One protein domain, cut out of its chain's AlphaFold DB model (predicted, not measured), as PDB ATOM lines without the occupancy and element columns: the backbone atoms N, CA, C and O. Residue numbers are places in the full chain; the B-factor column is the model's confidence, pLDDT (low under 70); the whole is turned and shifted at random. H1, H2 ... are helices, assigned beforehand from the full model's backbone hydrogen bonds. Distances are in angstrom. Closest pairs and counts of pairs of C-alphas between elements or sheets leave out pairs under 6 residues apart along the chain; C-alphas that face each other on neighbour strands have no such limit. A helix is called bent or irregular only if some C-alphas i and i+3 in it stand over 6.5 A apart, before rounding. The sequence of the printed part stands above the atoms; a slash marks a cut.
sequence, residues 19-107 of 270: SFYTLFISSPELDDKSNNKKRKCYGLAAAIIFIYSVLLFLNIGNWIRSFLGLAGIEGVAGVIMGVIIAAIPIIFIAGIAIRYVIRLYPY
ATOM      1  N   SER A  19     -19.438 -15.724 -32.790       77.31
ATOM      2  CA  SER A  19     -20.808 -16.109 -32.451       77.31
ATOM      3  C   SER A  19     -21.590 -14.929 -31.871       77.31
ATOM      4  O   SER A  19     -21.035 -14.066 -31.188       77.31
ATOM      5  N   PHE A  20     -22.907 -14.920 -32.097       71.88
ATOM      6  CA  PHE A  20     -23.789 -13.895 -31.539       71.88
ATOM      7  C   PHE A  20     -23.658 -13.811 -30.012       71.88
ATOM      8  O   PHE A  20     -23.559 -12.722 -29.458       71.88
ATOM      9  N   TYR A  21     -23.577 -14.960 -29.337       76.06
ATOM     10  CA  TYR A  21     -23.375 -15.013 -27.892       76.06
ATOM     11  C   TYR A  21     -22.066 -14.329 -27.474       76.06
ATOM     12  O   TYR A  21     -22.067 -13.480 -26.583       76.06
ATOM     13  N   THR A  22     -20.951 -14.639 -28.135       79.94
ATOM     14  CA  THR A  22     -19.656 -14.049 -27.777       79.94
ATOM     15  C   THR A  22     -19.607 -12.555 -28.078       79.94
ATOM     16  O   THR A  22     -19.090 -11.804 -27.260       79.94
ATOM     17  N   LEU A  23     -20.176 -12.101 -29.195       78.69
ATOM     18  CA  LEU A  23     -20.155 -10.686 -29.578       78.69
ATOM     19  C   LEU A  23     -21.150  -9.840 -28.772       78.69
ATOM     20  O   LEU A  23     -20.817  -8.751 -28.322       78.69
ATOM     21  N   PHE A  24     -22.366 -10.319 -28.537       78.38
ATOM     22  CA  PHE A  24     -23.422  -9.490 -27.951       78.38
ATOM     23  C   PHE A  24     -23.654  -9.765 -26.463       78.38
ATOM     24  O   PHE A  24     -23.963  -8.841 -25.713       78.38
ATOM     25  N   ILE A  25     -23.455 -10.999 -25.994       77.50
ATOM     26  CA  ILE A  25     -23.744 -11.375 -24.601       77.50
ATOM     27  C   ILE A  25     -22.475 -11.323 -23.753       77.50
ATOM     28  O   ILE A  25     -22.378 -10.493 -22.845       77.50
ATOM     29  N   SER A  26     -21.485 -12.162 -24.066       78.88
ATOM     30  CA  SER A  26     -20.227 -12.222 -23.309       78.88
ATOM     31  C   SER A  26     -19.388 -10.958 -23.532       78.88
ATOM     32  O   SER A  26     -18.984 -10.296 -22.577       78.88
ATOM     33  N   SER A  27     -19.225 -10.565 -24.797       79.81
ATOM     34  CA  SER A  27     -18.428  -9.428 -25.280       79.81
ATOM     35  C   SER A  27     -17.071  -9.282 -24.572       79.81
ATOM     36  O   SER A  27     -16.809  -8.231 -23.988       79.81
ATOM     37  N   PRO A  28     -16.193 -10.303 -24.620       78.62
ATOM     38  CA  PRO A  28     -14.925 -10.301 -23.881       78.62
ATOM     39  C   PRO A  28     -13.946  -9.197 -24.318       78.62
ATOM     40  O   PRO A  28     -13.004  -8.890 -23.600       78.62
ATOM     41  N   GLU A  29     -14.174  -8.607 -25.490       76.81
ATOM     42  CA  GLU A  29     -13.331  -7.580 -26.115       76.81
ATOM     43  C   GLU A  29     -13.735  -6.147 -25.725       76.81
ATOM     44  O   GLU A  29     -13.031  -5.193 -26.050       76.81
ATOM     45  N   LEU A  30     -14.883  -5.971 -25.056       79.94
ATOM     46  CA  LEU A  30     -15.309  -4.666 -24.551       79.94
ATOM     47  C   LEU A  30     -14.635  -4.382 -23.208       79.94
ATOM     48  O   LEU A  30     -14.554  -5.251 -22.340       79.94
ATOM     49  N   ASP A  31     -14.214  -3.137 -23.001       85.00
ATOM     50  CA  ASP A  31     -13.744  -2.679 -21.699       85.00
ATOM     51  C   ASP A  31     -14.894  -2.639 -20.676       85.00
ATOM     52  O   ASP A  31     -16.070  -2.518 -21.031       85.00
ATOM     53  N   ASP A  32     -14.565  -2.692 -19.383       84.25
ATOM     54  CA  ASP A  32     -15.566  -2.750 -18.309       84.25
ATOM     55  C   ASP A  32     -16.567  -1.576 -18.363       84.25
ATOM     56  O   ASP A  32     -17.755  -1.745 -18.066       84.25
ATOM     57  N   LYS A  33     -16.129  -0.390 -18.820       86.12
ATOM     58  CA  LYS A  33     -17.012   0.776 -18.992       86.12
ATOM     59  C   LYS A  33     -18.001   0.577 -20.142       86.12
ATOM     60  O   LYS A  33     -19.192   0.848 -19.957       86.12
ATOM     61  N   SER A  34     -17.559   0.098 -21.305       85.62
ATOM     62  CA  SER A  34     -18.468  -0.180 -22.427       85.62
ATOM     63  C   SER A  34     -19.363  -1.382 -22.151       85.62
ATOM     64  O   SER A  34     -20.540  -1.357 -22.512       85.62
ATOM     65  N   ASN A  35     -18.877  -2.387 -21.423       86.56
ATOM     66  CA  ASN A  35     -19.696  -3.522 -21.007       86.56
ATOM     67  C   ASN A  35     -20.826  -3.088 -20.050       86.56
ATOM     68  O   ASN A  35     -21.959  -3.560 -20.163       86.56
ATOM     69  N   ASN A  36     -20.572  -2.117 -19.165       86.50
ATOM     70  CA  ASN A  36     -21.623  -1.516 -18.339       86.50
ATOM     71  C   ASN A  36     -22.650  -0.736 -19.188       86.50
ATOM     72  O   ASN A  36     -23.857  -0.895 -19.002       86.50
ATOM     73  N   LYS A  37     -22.201   0.048 -20.184       87.62
ATOM     74  CA  LYS A  37     -23.108   0.729 -21.135       87.62
ATOM     75  C   LYS A  37     -23.977  -0.264 -21.916       87.62
ATOM     76  O   LYS A  37     -25.180  -0.041 -22.045       87.62
ATOM     77  N   LYS A  38     -23.397  -1.381 -22.370       89.81
ATOM     78  CA  LYS A  38     -24.107  -2.493 -23.024       89.81
ATOM     79  C   LYS A  38     -25.212  -3.053 -22.127       89.81
ATOM     80  O   LYS A  38     -26.359  -3.138 -22.556       89.81
ATOM     81  N   ARG A  39     -24.888  -3.378 -20.869       86.69
ATOM     82  CA  ARG A  39     -25.860  -3.896 -19.888       86.69
ATOM     83  C   ARG A  39     -27.001  -2.914 -19.631       86.69
ATOM     84  O   ARG A  39     -28.151  -3.335 -19.614       86.69
ATOM     85  N   LYS A  40     -26.706  -1.617 -19.498       88.38
ATOM     86  CA  LYS A  40     -27.739  -0.576 -19.356       88.38
ATOM     87  C   LYS A  40     -28.637  -0.484 -20.589       88.38
ATOM     88  O   LYS A  40     -29.850  -0.409 -20.440       88.38
ATOM     89  N   CYS A  41     -28.061  -0.530 -21.791       88.50
ATOM     90  CA  CYS A  41     -28.825  -0.516 -23.039       88.50
ATOM     91  C   CYS A  41     -29.757  -1.730 -23.144       88.50
ATOM     92  O   CYS A  41     -30.943  -1.557 -23.411       88.50
ATOM     93  N   TYR A  42     -29.263  -2.940 -22.860       87.81
ATOM     94  CA  TYR A  42     -30.111  -4.135 -22.852       87.81
ATOM     95  C   TYR A  42     -31.149  -4.132 -21.735       87.81
ATOM     96  O   TYR A  42     -32.279  -4.537 -21.983       87.81
ATOM     97  N   GLY A  43     -30.812  -3.630 -20.545       87.31
ATOM     98  CA  GLY A  43     -31.775  -3.458 -19.458       87.31
ATOM     99  C   GLY A  43     -32.911  -2.508 -19.842       87.31
ATOM    100  O   GLY A  43     -34.076  -2.840 -19.648       87.31
ATOM    101  N   LEU A  44     -32.586  -1.368 -20.462       89.75
ATOM    102  CA  LEU A  44     -33.582  -0.420 -20.972       89.75
ATOM    103  C   LEU A  44     -34.420  -1.024 -22.102       89.75
ATOM    104  O   LEU A  44     -35.640  -0.917 -22.071       89.75
ATOM    105  N   ALA A  45     -33.793  -1.687 -23.076       87.31
ATOM    106  CA  ALA A  45     -34.509  -2.340 -24.168       87.31
ATOM    107  C   ALA A  45     -35.471  -3.418 -23.643       87.31
ATOM    108  O   ALA A  45     -36.627  -3.457 -24.058       87.31
ATOM    109  N   ALA A  46     -35.027  -4.244 -22.692       86.94
ATOM    110  CA  ALA A  46     -35.858  -5.257 -22.052       86.94
ATOM    111  C   ALA A  46     -37.019  -4.633 -21.267       86.94
ATOM    112  O   ALA A  46     -38.143  -5.112 -21.377       86.94
ATOM    113  N   ALA A  47     -36.779  -3.540 -20.534       90.38
ATOM    114  CA  ALA A  47     -37.829  -2.823 -19.816       90.38
ATOM    115  C   ALA A  47     -38.878  -2.228 -20.770       90.38
ATOM    116  O   ALA A  47     -40.073  -2.383 -20.533       90.38
ATOM    117  N   ILE A  48     -38.451  -1.606 -21.874       88.88
ATOM    118  CA  ILE A  48     -39.365  -1.053 -22.885       88.88
ATOM    119  C   ILE A  48     -40.176  -2.173 -23.542       88.88
ATOM    120  O   ILE A  48     -41.388  -2.034 -23.677       88.88
ATOM    121  N   ILE A  49     -39.537  -3.288 -23.915       87.69
ATOM    122  CA  ILE A  49     -40.233  -4.452 -24.483       87.69
ATOM    123  C   ILE A  49     -41.246  -5.002 -23.479       87.69
ATOM    124  O   ILE A  49     -42.381  -5.253 -23.858       87.69
ATOM    125  N   PHE A  50     -40.874  -5.133 -22.205       86.94
ATOM    126  CA  PHE A  50     -41.774  -5.612 -21.161       86.94
ATOM    127  C   PHE A  50     -42.995  -4.698 -20.992       86.94
ATOM    128  O   PHE A  50     -44.126  -5.177 -21.036       86.94
ATOM    129  N   ILE A  51     -42.784  -3.382 -20.877       87.81
ATOM    130  CA  ILE A  51     -43.873  -2.398 -20.787       87.81
ATOM    131  C   ILE A  51     -44.764  -2.477 -22.030       87.81
ATOM    132  O   ILE A  51     -45.985  -2.524 -21.912       87.81
ATOM    133  N   TYR A  52     -44.167  -2.547 -23.221       84.06
ATOM    134  CA  TYR A  52     -44.899  -2.685 -24.475       84.06
ATOM    135  C   TYR A  52     -45.725  -3.978 -24.525       84.06
ATOM    136  O   TYR A  52     -46.887  -3.939 -24.920       84.06
ATOM    137  N   SER A  53     -45.179  -5.109 -24.071       81.25
ATOM    138  CA  SER A  53     -45.903  -6.381 -23.978       81.25
ATOM    139  C   SER A  53     -47.079  -6.312 -23.001       81.25
ATOM    140  O   SER A  53     -48.157  -6.817 -23.314       81.25
ATOM    141  N   VAL A  54     -46.911  -5.646 -21.855       81.69
ATOM    142  CA  VAL A  54     -48.002  -5.415 -20.895       81.69
ATOM    143  C   VAL A  54     -49.086  -4.522 -21.509       81.69
ATOM    144  O   VAL A  54     -50.268  -4.837 -21.410       81.69
ATOM    145  N   LEU A  55     -48.712  -3.449 -22.212       78.50
ATOM    146  CA  LEU A  55     -49.665  -2.572 -22.908       78.50
ATOM    147  C   LEU A  55     -50.388  -3.281 -24.068       78.50
ATOM    148  O   LEU A  55     -51.579  -3.042 -24.286       78.50
ATOM    149  N   LEU A  56     -49.696  -4.176 -24.782       77.62
ATOM    150  CA  LEU A  56     -50.285  -5.075 -25.779       77.62
ATOM    151  C   LEU A  56     -51.370  -5.955 -25.182       77.62
ATOM    152  O   LEU A  56     -52.461  -6.029 -25.747       77.62
ATOM    153  N   PHE A  57     -51.081  -6.564 -24.037       72.25
ATOM    154  CA  PHE A  57     -52.029  -7.416 -23.334       72.25
ATOM    155  C   PHE A  57     -53.235  -6.630 -22.798       72.25
ATOM    156  O   PHE A  57     -54.364  -7.099 -22.909       72.25
ATOM    157  N   LEU A  58     -53.013  -5.431 -22.249       73.75
ATOM    158  CA  LEU A  58     -54.061  -4.667 -21.568       73.75
ATOM    159  C   LEU A  58     -54.974  -3.858 -22.500       73.75
ATOM    160  O   LEU A  58     -56.137  -3.669 -22.159       73.75
ATOM    161  N   ASN A  59     -54.483  -3.332 -23.628       68.31
ATOM    162  CA  ASN A  59     -55.279  -2.382 -24.423       68.31
ATOM    163  C   ASN A  59     -54.958  -2.346 -25.922       68.31
ATOM    164  O   ASN A  59     -55.868  -2.223 -26.746       68.31
ATOM    165  N   ILE A  60     -53.686  -2.471 -26.310       61.19
ATOM    166  CA  ILE A  60     -53.296  -2.322 -27.721       61.19
ATOM    167  C   ILE A  60     -53.779  -3.522 -28.555       61.19
ATOM    168  O   ILE A  60     -54.144  -3.343 -29.714       61.19
ATOM    169  N   GLY A  61     -53.883  -4.724 -27.975       63.00
ATOM    170  CA  GLY A  61     -54.437  -5.896 -28.663       63.00
ATOM    171  C   GLY A  61     -55.892  -5.707 -29.113       63.00
ATOM    172  O   GLY A  61     -56.248  -6.101 -30.223       63.00
ATOM    173  N   ASN A  62     -56.710  -5.026 -28.306       69.69
ATOM    174  CA  ASN A  62     -58.093  -4.703 -28.664       69.69
ATOM    175  C   ASN A  62     -58.162  -3.642 -29.769       69.69
ATOM    176  O   ASN A  62     -58.995  -3.746 -30.667       69.69
ATOM    177  N   TRP A  63     -57.252  -2.665 -29.748       68.62
ATOM    178  CA  TRP A  63     -57.104  -1.676 -30.819       68.62
ATOM    179  C   TRP A  63     -56.689  -2.318 -32.145       68.62
ATOM    180  O   TRP A  63     -57.319  -2.066 -33.168       68.62
ATOM    181  N   ILE A  64     -55.683  -3.200 -32.122       67.00
ATOM    182  CA  ILE A  64     -55.233  -3.952 -33.302       67.00
ATOM    183  C   ILE A  64     -56.376  -4.817 -33.840       67.00
ATOM    184  O   ILE A  64     -56.632  -4.812 -35.040       67.00
ATOM    185  N   ARG A  65     -57.108  -5.513 -32.963       68.50
ATOM    186  CA  ARG A  65     -58.255  -6.337 -33.365       68.50
ATOM    187  C   ARG A  65     -59.386  -5.503 -33.971       68.50
ATOM    188  O   ARG A  65     -59.954  -5.918 -34.972       68.50
ATOM    189  N   SER A  66     -59.680  -4.335 -33.405       73.62
ATOM    190  CA  SER A  66     -60.709  -3.422 -33.927       73.62
ATOM    191  C   SER A  66     -60.304  -2.838 -35.281       73.62
ATOM    192  O   SER A  66     -61.114  -2.785 -36.199       73.62
ATOM    193  N   PHE A  67     -59.032  -2.466 -35.437       72.81
ATOM    194  CA  PHE A  67     -58.480  -1.989 -36.703       72.81
ATOM    195  C   PHE A  67     -58.515  -3.069 -37.794       72.81
ATOM    196  O   PHE A  67     -58.898  -2.792 -38.926       72.81
ATOM    197  N   LEU A  68     -58.170  -4.314 -37.452       71.56
ATOM    198  CA  LEU A  68     -58.247  -5.444 -38.383       71.56
ATOM    199  C   LEU A  68     -59.695  -5.819 -38.728       71.56
ATOM    200  O   LEU A  68     -59.966  -6.157 -39.877       71.56
ATOM    201  N   GLY A  69     -60.622  -5.687 -37.773       67.81
ATOM    202  CA  GLY A  69     -62.058  -5.836 -38.014       67.81
ATOM    203  C   GLY A  69     -62.601  -4.787 -38.990       67.81
ATOM    204  O   GLY A  69     -63.315  -5.137 -39.922       67.81
ATOM    205  N   LEU A  70     -62.182  -3.520 -38.864       69.88
ATOM    206  CA  LEU A  70     -62.517  -2.463 -39.833       69.88
ATOM    207  C   LEU A  70     -61.956  -2.737 -41.237       69.88
ATOM    208  O   LEU A  70     -62.542  -2.306 -42.224       69.88
ATOM    209  N   ALA A  71     -60.843  -3.464 -41.333       66.88
ATOM    210  CA  ALA A  71     -60.258  -3.897 -42.599       66.88
ATOM    211  C   ALA A  71     -60.895  -5.187 -43.165       66.88
ATOM    212  O   ALA A  71     -60.439  -5.685 -44.194       66.88
ATOM    213  N   GLY A  72     -61.909  -5.754 -42.497       71.19
ATOM    214  CA  GLY A  72     -62.560  -7.009 -42.895       71.19
ATOM    215  C   GLY A  72     -61.694  -8.260 -42.699       71.19
ATOM    216  O   GLY A  72     -61.997  -9.318 -43.250       71.19
ATOM    217  N   ILE A  73     -60.599  -8.163 -41.936       65.88
ATOM    218  CA  ILE A  73     -59.657  -9.264 -41.704       65.88
ATOM    219  C   ILE A  73     -60.007  -9.938 -40.373       65.88
ATOM    220  O   ILE A  73     -59.464  -9.607 -39.316       65.88
ATOM    221  N   GLU A  74     -60.916 -10.907 -40.430       72.31
ATOM    222  CA  GLU A  74     -61.414 -11.623 -39.253       72.31
ATOM    223  C   GLU A  74     -60.862 -13.057 -39.127       72.31
ATOM    224  O   GLU A  74     -60.117 -13.565 -39.971       72.31
ATOM    225  N   GLY A  75     -61.188 -13.719 -38.013       70.38
ATOM    226  CA  GLY A  75     -60.802 -15.105 -37.751       70.38
ATOM    227  C   GLY A  75     -59.290 -15.313 -37.595       70.38
ATOM    228  O   GLY A  75     -58.572 -14.481 -37.037       70.38
ATOM    229  N   VAL A  76     -58.797 -16.460 -38.069       57.31
ATOM    230  CA  VAL A  76     -57.389 -16.872 -37.914       57.31
ATOM    231  C   VAL A  76     -56.432 -15.911 -38.630       57.31
ATOM    232  O   VAL A  76     -55.359 -15.613 -38.107       57.31
ATOM    233  N   ALA A  77     -56.832 -15.370 -39.784       56.88
ATOM    234  CA  ALA A  77     -56.024 -14.419 -40.545       56.88
ATOM    235  C   ALA A  77     -55.801 -13.107 -39.772       56.88
ATOM    236  O   ALA A  77     -54.674 -12.607 -39.721       56.88
ATOM    237  N   GLY A  78     -56.839 -12.597 -39.098       63.91
ATOM    238  CA  GLY A  78     -56.741 -11.416 -38.236       63.91
ATOM    239  C   GLY A  78     -55.805 -11.638 -37.046       63.91
ATOM    240  O   GLY A  78     -54.986 -10.779 -36.727       63.91
ATOM    241  N   VAL A  79     -55.842 -12.822 -36.429       66.38
ATOM    242  CA  VAL A  79     -54.923 -13.163 -35.329       66.38
ATOM    243  C   VAL A  79     -53.468 -13.188 -35.808       66.38
ATOM    244  O   VAL A  79     -52.608 -12.576 -35.173       66.38
ATOM    245  N   ILE A  80     -53.186 -13.837 -36.942       60.72
ATOM    246  CA  ILE A  80     -51.826 -13.912 -37.505       60.72
ATOM    247  C   ILE A  80     -51.299 -12.511 -37.843       60.72
ATOM    248  O   ILE A  80     -50.190 -12.153 -37.442       60.72
ATOM    249  N   MET A  81     -52.102 -11.694 -38.527       63.50
ATOM    250  CA  MET A  81     -51.727 -10.321 -38.878       63.50
ATOM    251  C   MET A  81     -51.514  -9.447 -37.639       63.50
ATOM    252  O   MET A  81     -50.542  -8.690 -37.582       63.50
ATOM    253  N   GLY A  82     -52.356  -9.597 -36.616       68.56
ATOM    254  CA  GLY A  82     -52.200  -8.891 -35.348       68.56
ATOM    255  C   GLY A  82     -50.882  -9.222 -34.647       68.56
ATOM    256  O   GLY A  82     -50.195  -8.314 -34.182       68.56
ATOM    257  N   VAL A  83     -50.478 -10.497 -34.639       69.50
ATOM    258  CA  VAL A  83     -49.184 -10.933 -34.085       69.50
ATOM    259  C   VAL A  83     -48.010 -10.333 -34.864       69.50
ATOM    260  O   VAL A  83     -47.055  -9.854 -34.250       69.50
ATOM    261  N   ILE A  84     -48.079 -10.308 -36.199       69.69
ATOM    262  CA  ILE A  84     -47.024  -9.719 -37.042       69.69
ATOM    263  C   ILE A  84     -46.875  -8.224 -36.746       69.69
ATOM    264  O   ILE A  84     -45.763  -7.761 -36.492       69.69
ATOM    265  N   ILE A  85     -47.982  -7.477 -36.729       74.38
ATOM    266  CA  ILE A  85     -47.978  -6.033 -36.453       74.38
ATOM    267  C   ILE A  85     -47.446  -5.761 -35.043       74.38
ATOM    268  O   ILE A  85     -46.579  -4.904 -34.860       74.38
ATOM    269  N   ALA A  86     -47.896  -6.537 -34.055       76.12
ATOM    270  CA  ALA A  86     -47.441  -6.427 -32.675       76.12
ATOM    271  C   ALA A  86     -45.934  -6.696 -32.520       76.12
ATOM    272  O   ALA A  86     -45.300  -6.105 -31.642       76.12
ATOM    273  N   ALA A  87     -45.345  -7.540 -33.373       75.81
ATOM    274  CA  ALA A  87     -43.918  -7.854 -33.350       75.81
ATOM    275  C   ALA A  87     -43.025  -6.742 -33.936       75.81
ATOM    276  O   ALA A  87     -41.848  -6.666 -33.573       75.81
ATOM    277  N   ILE A  88     -43.547  -5.857 -34.799       77.62
ATOM    278  CA  ILE A  88     -42.747  -4.822 -35.485       77.62
ATOM    279  C   ILE A  88     -41.997  -3.911 -34.493       77.62
ATOM    280  O   ILE A  88     -40.774  -3.781 -34.629       77.62
ATOM    281  N   PRO A  89     -42.635  -3.318 -33.462       80.81
ATOM    282  CA  PRO A  89     -41.927  -2.468 -32.503       80.81
ATOM    283  C   PRO A  89     -40.866  -3.221 -31.696       80.81
ATOM    284  O   PRO A  89     -39.805  -2.667 -31.415       80.81
ATOM    285  N   ILE A  90     -41.101  -4.498 -31.373       80.19
ATOM    286  CA  ILE A  90     -40.135  -5.341 -30.651       80.19
ATOM    287  C   ILE A  90     -38.874  -5.533 -31.500       80.19
ATOM    288  O   ILE A  90     -37.760  -5.324 -31.012       80.19
ATOM    289  N   ILE A  91     -39.045  -5.869 -32.783       77.88
ATOM    290  CA  ILE A  91     -37.938  -6.008 -33.739       77.88
ATOM    291  C   ILE A  91     -37.186  -4.678 -33.878       77.88
ATOM    292  O   ILE A  91     -35.954  -4.664 -33.897       77.88
ATOM    293  N   PHE A  92     -37.909  -3.557 -33.926       78.31
ATOM    294  CA  PHE A  92     -37.314  -2.226 -34.025       78.31
ATOM    295  C   PHE A  92     -36.457  -1.872 -32.798       78.31
ATOM    296  O   PHE A  92     -35.297  -1.475 -32.952       78.31
ATOM    297  N   ILE A  93     -36.974  -2.085 -31.582       77.50
ATOM    298  CA  ILE A  93     -36.241  -1.856 -30.324       77.50
ATOM    299  C   ILE A  93     -34.997  -2.750 -30.255       77.50
ATOM    300  O   ILE A  93     -33.901  -2.267 -29.951       77.50
ATOM    301  N   ALA A  94     -35.136  -4.035 -30.594       78.88
ATOM    302  CA  ALA A  94     -34.014  -4.969 -30.640       78.88
ATOM    303  C   ALA A  94     -32.946  -4.527 -31.656       78.88
ATOM    304  O   ALA A  94     -31.751  -4.536 -31.348       78.88
ATOM    305  N   GLY A  95     -33.363  -4.071 -32.840       76.38
ATOM    306  CA  GLY A  95     -32.471  -3.552 -33.876       76.38
ATOM    307  C   GLY A  95     -31.684  -2.316 -33.430       76.38
ATOM    308  O   GLY A  95     -30.478  -2.232 -33.681       76.38
ATOM    309  N   ILE A  96     -32.326  -1.380 -32.721       79.00
ATOM    310  CA  ILE A  96     -31.652  -0.207 -32.140       79.00
ATOM    311  C   ILE A  96     -30.631  -0.635 -31.085       79.00
ATOM    312  O   ILE A  96     -29.490  -0.168 -31.124       79.00
ATOM    313  N   ALA A  97     -31.005  -1.542 -30.179       79.38
ATOM    314  CA  ALA A  97     -30.103  -2.034 -29.141       79.38
ATOM    315  C   ALA A  97     -28.869  -2.716 -29.751       79.38
ATOM    316  O   ALA A  97     -27.738  -2.408 -29.378       79.38
ATOM    317  N   ILE A  98     -29.063  -3.570 -30.758       79.19
ATOM    318  CA  ILE A  98     -27.971  -4.215 -31.499       79.19
ATOM    319  C   ILE A  98     -27.056  -3.166 -32.148       79.19
ATOM    320  O   ILE A  98     -25.839  -3.227 -31.973       79.19
ATOM    321  N   ARG A  99     -27.619  -2.168 -32.846       76.69
ATOM    322  CA  ARG A  99     -26.840  -1.071 -33.456       76.69
ATOM    323  C   ARG A  99     -26.036  -0.280 -32.433       76.69
ATOM    324  O   ARG A  99     -24.889   0.068 -32.705       76.69
ATOM    325  N   TYR A 100     -26.619  -0.006 -31.271       81.50
ATOM    326  CA  TYR A 100     -25.923   0.683 -30.192       81.50
ATOM    327  C   TYR A 100     -24.735  -0.139 -29.682       81.50
ATOM    328  O   TYR A 100     -23.635   0.394 -29.557       81.50
ATOM    329  N   VAL A 101     -24.925  -1.441 -29.454       79.88
ATOM    330  CA  VAL A 101     -23.854  -2.327 -28.975       79.88
ATOM    331  C   VAL A 101     -22.723  -2.456 -29.987       79.88
ATOM    332  O   VAL A 101     -21.561  -2.419 -29.598       79.88
ATOM    333  N   ILE A 102     -23.031  -2.516 -31.283       75.81
ATOM    334  CA  ILE A 102     -22.012  -2.539 -32.342       75.81
ATOM    335  C   ILE A 102     -21.121  -1.291 -32.279       75.81
ATOM    336  O   ILE A 102     -19.907  -1.414 -32.394       75.81
ATOM    337  N   ARG A 103     -21.694  -0.109 -32.016       79.19
ATOM    338  CA  ARG A 103     -20.934   1.149 -31.877       79.19
ATOM    339  C   ARG A 103     -20.023   1.201 -30.650       79.19
ATOM    340  O   ARG A 103     -19.159   2.066 -30.590       79.19
ATOM    341  N   LEU A 104     -20.217   0.324 -29.665       81.75
ATOM    342  CA  LEU A 104     -19.330   0.254 -28.500       81.75
ATOM    343  C   LEU A 104     -17.986  -0.402 -28.834       81.75
ATOM    344  O   LEU A 104     -17.039  -0.268 -28.063       81.75
ATOM    345  N   TYR A 105     -17.897  -1.104 -29.961       76.69
ATOM    346  CA  TYR A 105     -16.654  -1.708 -30.404       76.69
ATOM    347  C   TYR A 105     -15.767  -0.703 -31.147       76.69
ATOM    348  O   TYR A 105     -16.266   0.065 -31.972       76.69
ATOM    349  N   PRO A 106     -14.439  -0.761 -30.944       68.75
ATOM    350  CA  PRO A 106     -13.501   0.205 -31.518       68.75
ATOM    351  C   PRO A 106     -13.391   0.130 -33.050       68.75
ATOM    352  O   PRO A 106     -12.942   1.082 -33.675       68.75
ATOM    353  N   TYR A 107     -13.822  -0.977 -33.662       66.19
ATOM    354  CA  TYR A 107     -13.706  -1.230 -35.103       66.19
ATOM    355  C   TYR A 107     -14.959  -0.847 -35.910       66.19
ATOM    356  O   TYR A 107     -15.045  -1.127 -37.104       66.19
TER     357      TYR A 107
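AT A GLANCE: This is residues 19 to 107 of the 270 residues of an uncharacterized protein of Jeotgalibacillus sp. S-D1 (UniProt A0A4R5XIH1). Two long bent helices, H2 and H3, fold back along each other to make a long rod, with their arms H2a and H3b side by side and running opposite ways for much of its length. At the far end both helices bend, and the arms H2b and H3a stand at a steep tilt to each other before and after the turn; the short helix H1 lies across the other end, beside the beginning of H2 and the end of H3. The printed part has 89 residues with three named helices, in the order H1, H2, H3, and no named strand; the class is all helix. The whole is loose, with a radius of gyration of the C-alphas of 17.5 A, and the C-alphas span 53 by 23 by 16 A.

IN THESE COORDINATES: The longest helix, H2, residues 32 to 70, was assigned as one helix by its hydrogen bonds but is bent: C-alphas 58 and 61 are 7.2 A apart. Its arm H2a, residues 32 to 58, begins at C-alpha 32 (-15.566, -2.750, -18.309) and is 38.7 A long; its arm H2b, residues 61 to 70, is 14.2 A long. H3, residues 75 to 103, was likewise assigned as one helix by its hydrogen bonds and is bent, with C-alphas 86 and 89 lying 6.8 A apart. Its arm H3a, residues 75 to 86, is 16.7 A long, and its arm H3b, residues 89 to 103, is 21.3 A long and ends at C-alpha 103 (-20.934, 1.149, -31.877). H1, residues 20 to 26, begins at C-alpha 20 (-23.789, -13.895, -31.539) and is 9.1 A long; it is neither bent nor irregular, but only just: C-alphas 23 and 26 are 6.5 A apart.

HOW THE PARTS SIT: H2a touches H3b with residues 38 to 49 alone, at a shallow tilt of 4 degrees, opposite ways; their closest C-alphas, of Lys 38 and Val 101, are 6.0 A apart. H2b stands at a steep tilt of 56 degrees to H2a, and H3a at a shallow tilt of 27 degrees to H3b. H3a touches H2b with residues 78 to 82 alone, at a steep tilt of 56 degrees, opposite ways; the closest C-alphas are those of Ile 64 and Gly 82, at 6.1 A. H1 and H3b are close but not clearly touching, with the closest C-alphas, of Phe 24 and Val 101, 7.2 A apart, and are about perpendicular at 72 degrees, only just past steep. H1 and H2a are near each other, while H1 is apart from H2b and H3a. Every O i to N i+4 pair is within hydrogen-bond range in H2a, H2b, H3a and H3b, and 2 of 3 are in H1.

THE WHOLE: The C-alphas farthest apart, of Asp 31 and Gly 72, are 53.4 A apart. The printed part has no cut, and the links from H1 to H2 and from H2 to H3 are both tight. The mean pLDDT of the printed part is 76.9; 22 residues are under 70, namely residues 59 to 65, 69 to 71, 73, 76 to 84 and 106 to 107.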